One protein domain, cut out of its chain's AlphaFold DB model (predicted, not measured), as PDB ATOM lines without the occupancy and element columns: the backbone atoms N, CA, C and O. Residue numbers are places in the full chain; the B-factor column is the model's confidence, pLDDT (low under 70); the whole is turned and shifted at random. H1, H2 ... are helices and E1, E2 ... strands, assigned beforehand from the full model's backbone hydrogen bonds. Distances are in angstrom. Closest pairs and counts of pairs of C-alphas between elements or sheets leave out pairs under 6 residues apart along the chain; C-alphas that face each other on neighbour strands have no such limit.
ATOM      1  N   PHE A  70     -13.775  -6.641 -29.259       76.81
ATOM      2  CA  PHE A  70     -13.093  -6.486 -27.986       76.81
ATOM      3  C   PHE A  70     -13.334  -7.754 -27.165       76.81
ATOM      4  O   PHE A  70     -14.479  -8.086 -26.851       76.81
ATOM      5  N   ASN A  71     -12.259  -8.484 -26.874       85.94
ATOM      6  CA  ASN A  71     -12.313  -9.690 -26.065       85.94
ATOM      7  C   ASN A  71     -11.723  -9.387 -24.691       85.94
ATOM      8  O   ASN A  71     -10.602  -8.889 -24.600       85.94
ATOM      9  N   LEU A  72     -12.494  -9.674 -23.644       87.75
ATOM     10  CA  LEU A  72     -12.088  -9.439 -22.266       87.75
ATOM     11  C   LEU A  72     -11.391 -10.692 -21.733       87.75
ATOM     12  O   LEU A  72     -11.987 -11.768 -21.697       87.75
ATOM     13  N   GLU A  73     -10.140 -10.551 -21.320       90.12
ATOM     14  CA  GLU A  73      -9.344 -11.640 -20.754       90.12
ATOM     15  C   GLU A  73      -9.313 -11.552 -19.222       90.12
ATOM     16  O   GLU A  73      -9.541 -10.502 -18.635       90.12
ATOM     17  N   GLU A  74      -8.986 -12.641 -18.526       87.75
ATOM     18  CA  GLU A  74      -8.913 -12.631 -17.052       87.75
ATOM     19  C   GLU A  74      -7.841 -11.664 -16.516       87.75
ATOM     20  O   GLU A  74      -7.985 -11.098 -15.440       87.75
ATOM     21  N   ARG A  75      -6.792 -11.397 -17.305       89.94
ATOM     22  CA  ARG A  75      -5.745 -10.412 -16.978       89.94
ATOM     23  C   ARG A  75      -6.188  -8.959 -17.166       89.94
ATOM     24  O   ARG A  75      -5.431  -8.048 -16.837       89.94
ATOM     25  N   ASP A  76      -7.370  -8.733 -17.735       93.06
ATOM     26  CA  ASP A  76      -7.879  -7.392 -18.010       93.06
ATOM     27  C   ASP A  76      -8.560  -6.731 -16.818       93.06
ATOM     28  O   ASP A  76      -8.843  -5.532 -16.861       93.06
ATOM     29  N   PHE A  77      -8.823  -7.487 -15.761       92.31
ATOM     30  CA  PHE A  77      -9.364  -6.955 -14.530       92.31
ATOM     31  C   PHE A  77      -8.663  -7.591 -13.337       92.31
ATOM     32  O   PHE A  77      -8.222  -8.734 -13.374       92.31
ATOM     33  N   SER A  78      -8.567  -6.833 -12.258       91.00
ATOM     34  CA  SER A  78      -8.168  -7.355 -10.961       91.00
ATOM     35  C   SER A  78      -9.247  -7.013  -9.955       91.00
ATOM     36  O   SER A  78      -9.824  -5.926  -9.972       91.00
ATOM     37  N   MET A  79      -9.554  -7.975  -9.099       92.12
ATOM     38  CA  MET A  79     -10.547  -7.832  -8.053       92.12
ATOM     39  C   MET A  79      -9.818  -7.938  -6.723       92.12
ATOM     40  O   MET A  79      -9.130  -8.919  -6.450       92.12
ATOM     41  N   THR A  80      -9.915  -6.890  -5.919       92.94
ATOM     42  CA  THR A  80      -9.249  -6.777  -4.621       92.94
ATOM     43  C   THR A  80     -10.261  -6.323  -3.578       92.94
ATOM     44  O   THR A  80     -11.292  -5.745  -3.908       92.94
ATOM     45  N   ILE A  81     -10.004  -6.605  -2.303       94.25
ATOM     46  CA  ILE A  81     -10.835  -6.109  -1.202       94.25
ATOM     47  C   ILE A  81     -10.030  -5.029  -0.484       94.25
ATOM     48  O   ILE A  81      -9.018  -5.324   0.149       94.25
ATOM     49  N   VAL A  82     -10.480  -3.779  -0.578       88.38
ATOM     50  CA  VAL A  82      -9.849  -2.618   0.060       88.38
ATOM     51  C   VAL A  82     -10.798  -2.102   1.135       88.38
ATOM     52  O   VAL A  82     -11.911  -1.683   0.832       88.38
ATOM     53  N   ASN A  83     -10.388  -2.151   2.406       90.88
ATOM     54  CA  ASN A  83     -11.216  -1.743   3.555       90.88
ATOM     55  C   ASN A  83     -12.585  -2.457   3.624       90.88
ATOM     56  O   ASN A  83     -13.592  -1.848   3.976       90.88
ATOM     57  N   GLY A  84     -12.640  -3.737   3.241       89.56
ATOM     58  CA  GLY A  84     -13.891  -4.507   3.174       89.56
ATOM     59  C   GLY A  84     -14.782  -4.170   1.972       89.56
ATOM     60  O   GLY A  84     -15.856  -4.750   1.832       89.56
ATOM     61  N   ILE A  85     -14.346  -3.263   1.094       91.75
ATOM     62  CA  ILE A  85     -15.046  -2.896  -0.134       91.75
ATOM     63  C   ILE A  85     -14.402  -3.641  -1.293       91.75
ATOM     64  O   ILE A  85     -13.187  -3.598  -1.486       91.75
ATOM     65  N   LEU A  86     -15.235  -4.310  -2.082       90.62
ATOM     66  CA  LEU A  86     -14.790  -4.930  -3.313       90.62
ATOM     67  C   LEU A  86     -14.393  -3.851  -4.329       90.62
ATOM     68  O   LEU A  86     -15.236  -3.080  -4.789       90.62
ATOM     69  N   ALA A  87     -13.111  -3.808  -4.669       91.75
ATOM     70  CA  ALA A  87     -12.531  -2.921  -5.660       91.75
ATOM     71  C   ALA A  87     -12.181  -3.724  -6.915       91.75
ATOM     72  O   ALA A  87     -11.446  -4.709  -6.858       91.75
ATOM     73  N   ILE A  88     -12.713  -3.287  -8.051       93.44
ATOM     74  CA  ILE A  88     -12.396  -3.842  -9.365       93.44
ATOM     75  C   ILE A  88     -11.557  -2.797 -10.089       93.44
ATOM     76  O   ILE A  88     -12.008  -1.664 -10.265       93.44
ATOM     77  N   ASP A  89     -10.353  -3.174 -10.497       91.75
ATOM     78  CA  ASP A  89      -9.500  -2.358 -11.355       91.75
ATOM     79  C   ASP A  89      -9.356  -3.015 -12.728       91.75
ATOM     80  O   ASP A  89      -9.426  -4.235 -12.855       91.75
ATOM     81  N   PHE A  90      -9.149  -2.204 -13.756       94.19
ATOM     82  CA  PHE A  90      -9.025  -2.647 -15.143       94.19
ATOM     83  C   PHE A  90      -7.605  -2.439 -15.668       94.19
ATOM     84  O   PHE A  90      -6.922  -1.485 -15.285       94.19
ATOM     85  N   SER A  91      -7.177  -3.288 -16.599       93.62
ATOM     86  CA  SER A  91      -5.925  -3.100 -17.329       93.62
ATOM     87  C   SER A  91      -5.972  -1.820 -18.170       93.62
ATOM     88  O   SER A  91      -7.039  -1.350 -18.583       93.62
ATOM     89  N   ASP A  92      -4.802  -1.260 -18.475       91.06
ATOM     90  CA  ASP A  92      -4.704  -0.064 -19.318       91.06
ATOM     91  C   ASP A  92      -5.277  -0.295 -20.720       91.06
ATOM     92  O   ASP A  92      -5.836   0.622 -21.319       91.06
ATOM     93  N   ARG A  93      -5.217  -1.535 -21.225       91.25
ATOM     94  CA  ARG A  93      -5.848  -1.918 -22.492       91.25
ATOM     95  C   ARG A  93      -7.348  -1.650 -22.436       91.25
ATOM     96  O   ARG A  93      -7.862  -0.910 -23.271       91.25
ATOM     97  N   VAL A  94      -8.041  -2.192 -21.436       89.56
ATOM     98  CA  VAL A  94      -9.492  -2.002 -21.274       89.56
ATOM     99  C   VAL A  94      -9.837  -0.547 -21.003       89.56
ATOM    100  O   VAL A  94     -10.762  -0.023 -21.620       89.56
ATOM    101  N   LYS A  95      -9.065   0.135 -20.149       87.75
ATOM    102  CA  LYS A  95      -9.233   1.574 -19.898       87.75
ATOM    103  C   LYS A  95      -9.151   2.376 -21.200       87.75
ATOM    104  O   LYS A  95     -10.013   3.215 -21.440       87.75
ATOM    105  N   ASN A  96      -8.193   2.080 -22.076       84.81
ATOM    106  CA  ASN A  96      -8.053   2.754 -23.369       84.81
ATOM    107  C   ASN A  96      -9.221   2.463 -24.323       84.81
ATOM    108  O   ASN A  96      -9.686   3.382 -24.997       84.81
ATOM    109  N   TYR A  97      -9.730   1.229 -24.363       85.25
ATOM    110  CA  TYR A  97     -10.932   0.911 -25.145       85.25
ATOM    111  C   TYR A  97     -12.160   1.674 -24.634       85.25
ATOM    112  O   TYR A  97     -12.864   2.297 -25.426       85.25
ATOM    113  N   LEU A  98     -12.379   1.693 -23.315       83.88
ATOM    114  CA  LEU A  98     -13.483   2.434 -22.701       83.88
ATOM    115  C   LEU A  98     -13.368   3.939 -22.978       83.88
ATOM    116  O   LEU A  98     -14.351   4.568 -23.359       83.88
ATOM    117  N   LEU A  99     -12.174   4.516 -22.836       82.38
ATOM    118  CA  LEU A  99     -11.941   5.939 -23.088       82.38
ATOM    119  C   LEU A  99     -12.151   6.312 -24.558       82.38
ATOM    120  O   LEU A  99     -12.750   7.350 -24.823       82.38
ATOM    121  N   LYS A 100     -11.726   5.463 -25.499       79.81
ATOM    122  CA  LYS A 100     -11.927   5.681 -26.938       79.81
ATOM    123  C   LYS A 100     -13.409   5.779 -27.305       79.81
ATOM    124  O   LYS A 100     -13.797   6.646 -28.084       79.81
ATOM    125  N   ASP A 101     -14.242   4.914 -26.733       71.12
ATOM    126  CA  ASP A 101     -15.686   4.961 -26.972       71.12
ATOM    127  C   ASP A 101     -16.349   6.132 -26.222       71.12
ATOM    128  O   ASP A 101     -17.312   6.729 -26.715       71.12
ATOM    129  N   ILE A 102     -15.812   6.527 -25.064       76.44
ATOM    130  CA  ILE A 102     -16.324   7.659 -24.280       76.44
ATOM    131  C   ILE A 102     -15.940   9.018 -24.887       76.44
ATOM    132  O   ILE A 102     -16.728   9.951 -24.766       76.44
ATOM    133  N   GLU A 103     -14.809   9.148 -25.585       75.00
ATOM    134  CA  GLU A 103     -14.346  10.414 -26.190       75.00
ATOM    135  C   GLU A 103     -15.397  11.052 -27.115       75.00
ATOM    136  O   GLU A 103     -15.530  12.271 -27.180       75.00
ATOM    137  N   THR A 104     -16.190  10.218 -27.790       71.00
ATOM    138  CA  THR A 104     -17.273  10.659 -28.686       71.00
ATOM    139  C   THR A 104     -18.670  10.512 -28.079       71.00
ATOM    140  O   THR A 104     -19.662  10.900 -28.699       71.00
ATOM    141  N   THR A 105     -18.771   9.960 -26.867       77.75
ATOM    142  CA  THR A 105     -20.045   9.748 -26.183       77.75
ATOM    143  C   THR A 105     -20.409  10.975 -25.375       77.75
ATOM    144  O   THR A 105     -19.615  11.475 -24.581       77.75
ATOM    145  N   VAL A 106     -21.662  11.414 -25.503       76.38
ATOM    146  CA  VAL A 106     -22.174  12.496 -24.677       76.38
ATOM    147  C   VAL A 106     -23.275  12.024 -23.738       76.38
ATOM    148  O   VAL A 106     -24.280  11.452 -24.157       76.38
ATOM    149  N   VAL A 107     -23.071  12.263 -22.440       77.94
ATOM    150  CA  VAL A 107     -24.004  11.871 -21.382       77.94
ATOM    151  C   VAL A 107     -24.939  13.038 -21.077       77.94
ATOM    152  O   VAL A 107     -24.536  14.036 -20.482       77.94
ATOM    153  N   VAL A 108     -26.210  12.905 -21.454       78.19
ATOM    154  CA  VAL A 108     -27.246  13.911 -21.170       78.19
ATOM    155  C   VAL A 108     -27.976  13.548 -19.879       78.19
ATOM    156  O   VAL A 108     -28.701  12.552 -19.825       78.19
ATOM    157  N   LYS A 109     -27.834  14.375 -18.838       78.06
ATOM    158  CA  LYS A 109     -28.626  14.262 -17.604       78.06
ATOM    159  C   LYS A 109     -29.804  15.230 -17.653       78.06
ATOM    160  O   LYS A 109     -29.635  16.434 -17.501       78.06
ATOM    161  N   LEU A 110     -31.010  14.696 -17.830       82.25
ATOM    162  CA  LEU A 110     -32.233  15.494 -17.775       82.25
ATOM    163  C   LEU A 110     -32.641  15.725 -16.321       82.25
ATOM    164  O   LEU A 110     -32.871  14.774 -15.572       82.25
ATOM    165  N   LEU A 111     -32.747  16.989 -15.923       78.50
ATOM    166  CA  LEU A 111     -33.304  17.379 -14.632       78.50
ATOM    167  C   LEU A 111     -34.797  17.688 -14.816       78.50
ATOM    168  O   LEU A 111     -35.174  18.444 -15.707       78.50
ATOM    169  N   GLY A 112     -35.657  17.095 -13.985       83.50
ATOM    170  CA  GLY A 112     -37.108  17.302 -14.038       83.50
ATOM    171  C   GLY A 112     -37.885  16.095 -14.571       83.50
ATOM    172  O   GLY A 112     -37.670  14.968 -14.131       83.50
ATOM    173  N   ARG A 113     -38.856  16.331 -15.466       82.69
ATOM    174  CA  ARG A 113     -39.718  15.266 -16.014       82.69
ATOM    175  C   ARG A 113     -38.930  14.398 -16.994       82.69
ATOM    176  O   ARG A 113     -38.177  14.924 -17.808       82.69
ATOM    177  N   SER A 114     -39.134  13.082 -16.943       78.12
ATOM    178  CA  SER A 114     -38.538  12.165 -17.914       78.12
ATOM    179  C   SER A 114     -39.051  12.482 -19.320       78.12
ATOM    180  O   SER A 114     -40.256  12.551 -19.562       78.12
ATOM    181  N   ILE A 115     -38.124  12.693 -20.250       82.81
ATOM    182  CA  ILE A 115     -38.422  12.908 -21.667       82.81
ATOM    183  C   ILE A 115     -38.075  11.616 -22.405       82.81
ATOM    184  O   ILE A 115     -37.032  11.014 -22.155       82.81
ATOM    185  N   GLY A 116     -38.959  11.169 -23.299       82.94
ATOM    186  CA  GLY A 116     -38.705   9.993 -24.127       82.94
ATOM    187  C   GLY A 116     -37.569  10.233 -25.125       82.94
ATOM    188  O   GLY A 116     -37.436  11.327 -25.669       82.94
ATOM    189  N   TYR A 117     -36.784   9.193 -25.412       78.88
ATOM    190  CA  TYR A 117     -35.645   9.257 -26.338       78.88
ATOM    191  C   TYR A 117     -36.018   9.823 -27.719       78.88
ATOM    192  O   TYR A 117     -35.335  10.704 -28.227       78.88
ATOM    193  N   ILE A 118     -37.153   9.394 -28.282       78.38
ATOM    194  CA  ILE A 118     -37.648   9.873 -29.585       78.38
ATOM    195  C   ILE A 118     -37.887  11.392 -29.577       78.38
ATOM    196  O   ILE A 118     -37.630  12.080 -30.560       78.38
ATOM    197  N   THR A 119     -38.344  11.938 -28.450       79.19
ATOM    198  CA  THR A 119     -38.555  13.381 -28.285       79.19
ATOM    199  C   THR A 119     -37.232  14.137 -28.141       79.19
ATOM    200  O   THR A 119     -37.133  15.265 -28.616       79.19
ATOM    201  N   LEU A 120     -36.212  13.532 -27.521       78.12
ATOM    202  CA  LEU A 120     -34.868  14.116 -27.425       78.12
ATOM    203  C   LEU A 120     -34.151  14.127 -28.774       78.12
ATOM    204  O   LEU A 120     -33.538  15.131 -29.115       78.12
ATOM    205  N   GLN A 121     -34.265  13.052 -29.555       71.88
ATOM    206  CA  GLN A 121     -33.604  12.920 -30.856       71.88
ATOM    207  C   GLN A 121     -34.015  14.022 -31.844       71.88
ATOM    208  O   GLN A 121     -33.206  14.466 -32.653       71.88
ATOM    209  N   ASN A 122     -35.261  14.494 -31.748       70.62
ATOM    210  CA  ASN A 122     -35.801  15.546 -32.609       70.62
ATOM    211  C   ASN A 122     -35.570  16.966 -32.068       70.62
ATOM    212  O   ASN A 122     -35.976  17.938 -32.705       70.62
ATOM    213  N   ARG A 123     -34.946  17.114 -30.893       69.06
ATOM    214  CA  ARG A 123     -34.687  18.413 -30.272       69.06
ATOM    215  C   ARG A 123     -33.198  18.726 -30.369       69.06
ATOM    216  O   ARG A 123     -32.361  17.919 -29.983       69.06
ATOM    217  N   ARG A 124     -32.859  19.922 -30.856       56.84
ATOM    218  CA  ARG A 124     -31.490  20.440 -30.754       56.84
ATOM    219  C   ARG A 124     -31.169  20.628 -29.273       56.84
ATOM    220  O   ARG A 124     -31.776  21.469 -28.615       56.84
ATOM    221  N   VAL A 125     -30.280  19.791 -28.753       65.50
ATOM    222  CA  VAL A 125     -29.693  19.962 -27.425       65.50
ATOM    223  C   VAL A 125     -28.450  20.815 -27.621       65.50
ATOM    224  O   VAL A 125     -27.498  20.384 -28.270       65.50
ATOM    225  N   GLU A 126     -28.490  22.045 -27.122       63.41
ATOM    226  CA  GLU A 126     -27.309  22.897 -27.043       63.41
ATOM    227  C   GLU A 126     -26.463  22.424 -25.861       63.41
ATOM    228  O   GLU A 126     -26.969  22.226 -24.756       63.41
ATOM    229  N   TYR A 127     -25.186  22.157 -26.125       57.66
ATOM    230  CA  TYR A 127     -24.246  21.704 -25.109       57.66
ATOM    231  C   TYR A 127     -23.571  22.901 -24.458       57.66
ATOM    232  O   TYR A 127     -22.716  23.538 -25.068       57.66
ATOM    233  N   GLU A 128     -23.886  23.148 -23.191       56.16
ATOM    234  CA  GLU A 128     -22.998  23.909 -22.320       56.16
ATOM    235  C   GLU A 128     -21.986  22.923 -21.721       56.16
ATOM    236  O   GLU A 128     -22.357  22.027 -20.968       56.16
ATOM    237  N   SER A 129     -20.732  23.028 -22.178       56.91
ATOM    238  CA  SER A 129     -19.499  22.376 -21.692       56.91
ATOM    239  C   SER A 129     -19.651  21.145 -20.774       56.91
ATOM    240  O   SER A 129     -20.013  21.261 -19.603       56.91
ATOM    241  N   LEU A 130     -19.246  19.966 -21.265       58.12
ATOM    242  CA  LEU A 130     -19.122  18.755 -20.447       58.12
ATOM    243  C   LEU A 130     -18.113  18.961 -19.302       58.12
ATOM    244  O   LEU A 130     -16.989  19.401 -19.558       58.12
ATOM    245  N   PRO A 131     -18.447  18.584 -18.056       56.97
ATOM    246  CA  PRO A 131     -17.457  18.494 -16.994       56.97
ATOM    247  C   PRO A 131     -16.405  17.447 -17.374       56.97
ATOM    248  O   PRO A 131     -16.715  16.263 -17.497       56.97
ATOM    249  N   ILE A 132     -15.154  17.873 -17.549       62.47
ATOM    250  CA  ILE A 132     -14.031  16.958 -17.776       62.47
ATOM    251  C   ILE A 132     -13.781  16.203 -16.468       62.47
ATOM    252  O   ILE A 132     -13.429  16.806 -15.451       62.47
ATOM    253  N   VAL A 133     -13.994  14.887 -16.477       61.44
ATOM    254  CA  VAL A 133     -13.655  14.002 -15.357       61.44
ATOM    255  C   VAL A 133     -12.328  13.334 -15.666       61.44
ATOM    256  O   VAL A 133     -12.202  12.636 -16.670       61.44
ATOM    257  N   PHE A 134     -11.333  13.531 -14.803       63.88
ATOM    258  CA  PHE A 134     -10.050  12.863 -14.959       63.88
ATOM    259  C   PHE A 134     -10.043  11.542 -14.182       63.88
ATOM    260  O   PHE A 134      -9.908  11.513 -12.956       63.88
ATOM    261  N   PHE A 135     -10.190  10.433 -14.914       59.00
ATOM    262  CA  PHE A 135     -10.431   9.094 -14.363       59.00
ATOM    263  C   PHE A 135      -9.339   8.566 -13.427       59.00
ATOM    264  O   PHE A 135      -9.654   7.790 -12.533       59.00
ATOM    265  N   SER A 136      -8.082   8.998 -13.565       60.88
ATOM    266  CA  SER A 136      -7.017   8.512 -12.671       60.88
ATOM    267  C   SER A 136      -7.089   9.094 -11.253       60.88
ATOM    268  O   SER A 136      -6.554   8.502 -10.323       60.88
ATOM    269  N   CYS A 137      -7.772  10.231 -11.066       73.81
ATOM    270  CA  CYS A 137      -7.902  10.887  -9.760       73.81
ATOM    271  C   CYS A 137      -9.345  10.939  -9.232       73.81
ATOM    272  O   CYS A 137      -9.569  11.432  -8.127       73.81
ATOM    273  N   GLY A 138     -10.328  10.499 -10.031       63.81
ATOM    274  CA  GLY A 138     -11.750  10.476  -9.667       63.81
ATOM    275  C   GLY A 138     -12.386  11.851  -9.406       63.81
ATOM    276  O   GLY A 138     -13.502  11.919  -8.894       63.81
ATOM    277  N   ARG A 139     -11.698  12.957  -9.729       68.12
ATOM    278  CA  ARG A 139     -12.171  14.332  -9.504       68.12
ATOM    279  C   ARG A 139     -12.613  14.998 -10.814       68.12
ATOM    280  O   ARG A 139     -12.054  14.757 -11.882       68.12
ATOM    281  N   HIS A 140     -13.639  15.840 -10.708       65.88
ATOM    282  CA  HIS A 140     -14.219  16.598 -11.819       65.88
ATOM    283  C   HIS A 140     -13.489  17.944 -11.982       65.88
ATOM    284  O   HIS A 140     -12.971  18.485 -11.004       65.88
ATOM    285  N   GLY A 141     -13.484  18.504 -13.194       69.31
ATOM    286  CA  GLY A 141     -13.130  19.906 -13.445       69.31
ATOM    287  C   GLY A 141     -11.681  20.188 -13.846       69.31
ATOM    288  O   GLY A 141     -11.290  21.350 -13.853       69.31
ATOM    289  N   HIS A 142     -10.876  19.176 -14.179       70.75
ATOM    290  CA  HIS A 142      -9.517  19.398 -14.689       70.75
ATOM    291  C   HIS A 142      -9.089  18.315 -15.684       70.75
ATOM    292  O   HIS A 142      -9.548  17.175 -15.630       70.75
ATOM    293  N   VAL A 143      -8.197  18.691 -16.599       69.44
ATOM    294  CA  VAL A 143      -7.513  17.779 -17.527       69.44
ATOM    295  C   VAL A 143      -6.274  17.170 -16.863       69.44
ATOM    296  O   VAL A 143      -5.792  17.681 -15.852       69.44
ATOM    297  N   LYS A 144      -5.743  16.088 -17.445       65.50
ATOM    298  CA  LYS A 144      -4.584  15.322 -16.948       65.50
ATOM    299  C   LYS A 144      -3.419  16.195 -16.466       65.50
ATOM    300  O   LYS A 144      -2.888  15.953 -15.385       65.50
ATOM    301  N   ASP A 145      -3.087  17.230 -17.230       68.06
ATOM    302  CA  ASP A 145      -1.913  18.081 -16.997       68.06
ATOM    303  C   ASP A 145      -2.107  19.107 -15.865       68.06
ATOM    304  O   ASP A 145      -1.152  19.738 -15.423       68.06
ATOM    305  N   LEU A 146      -3.335  19.248 -15.355       67.94
ATOM    306  CA  LEU A 146      -3.695  20.144 -14.249       67.94
ATOM    307  C   LEU A 146      -4.104  19.373 -12.984       67.94
ATOM    308  O   LEU A 146      -4.619  19.955 -12.028       67.94
ATOM    309  N   CYS A 147      -3.897  18.054 -12.960       72.62
ATOM    310  CA  CYS A 147      -4.223  17.235 -11.801       72.62
ATOM    311  C   CYS A 147      -3.187  17.417 -10.687       72.62
ATOM    312  O   CYS A 147      -2.081  16.891 -10.759       72.62
TER     313      CYS A 147
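This is residues 70 to 147 of the 216 residues of an uncharacterized protein of Gossypium harknessii (UniProt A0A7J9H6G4). With little regular structure, this is a winding chain: the E1-E2 hairpin is at one end, H1 follows it, a loop reaches out to H2 at the far end, and a tail, residues 122 to 147, folds back. The printed part has 78 residues, 29 of them in named elements, in the order E1, E2, H1, H2; the class is mixed. It is only just loose, close to extended, with a radius of gyration of the C-alphas of 17.0 A and spans of 43 by 32 by 27 A.

Find C-alpha 77 at (-9.364, -6.955, -14.530), where E1, residues 77 to 82, begins its 15.2 A. E2, residues 85 to 90, runs 16.2 A, and H1, residues 92 to 103, 15.8 A. H2, residues 117 to 121, ends at (-33.604, 12.920, -30.856).

E1 and E2 are antiparallel at 154 degrees; look for N 78 and O 89, within hydrogen-bond range at 2.8 A. E1 and H1 are only just apart, closest 8.4 A. H2 is apart from E1, E2 and H1. In H1 and H2 every O i to N i+4 pair is within hydrogen-bond range.

The farthest C-alphas, of Asn 83 and Asn 122, are 47.0 A apart. The printed part has no cut; H1 to H2 is a long link. pLDDT is under 70 at 22 residues, within 123 to 146.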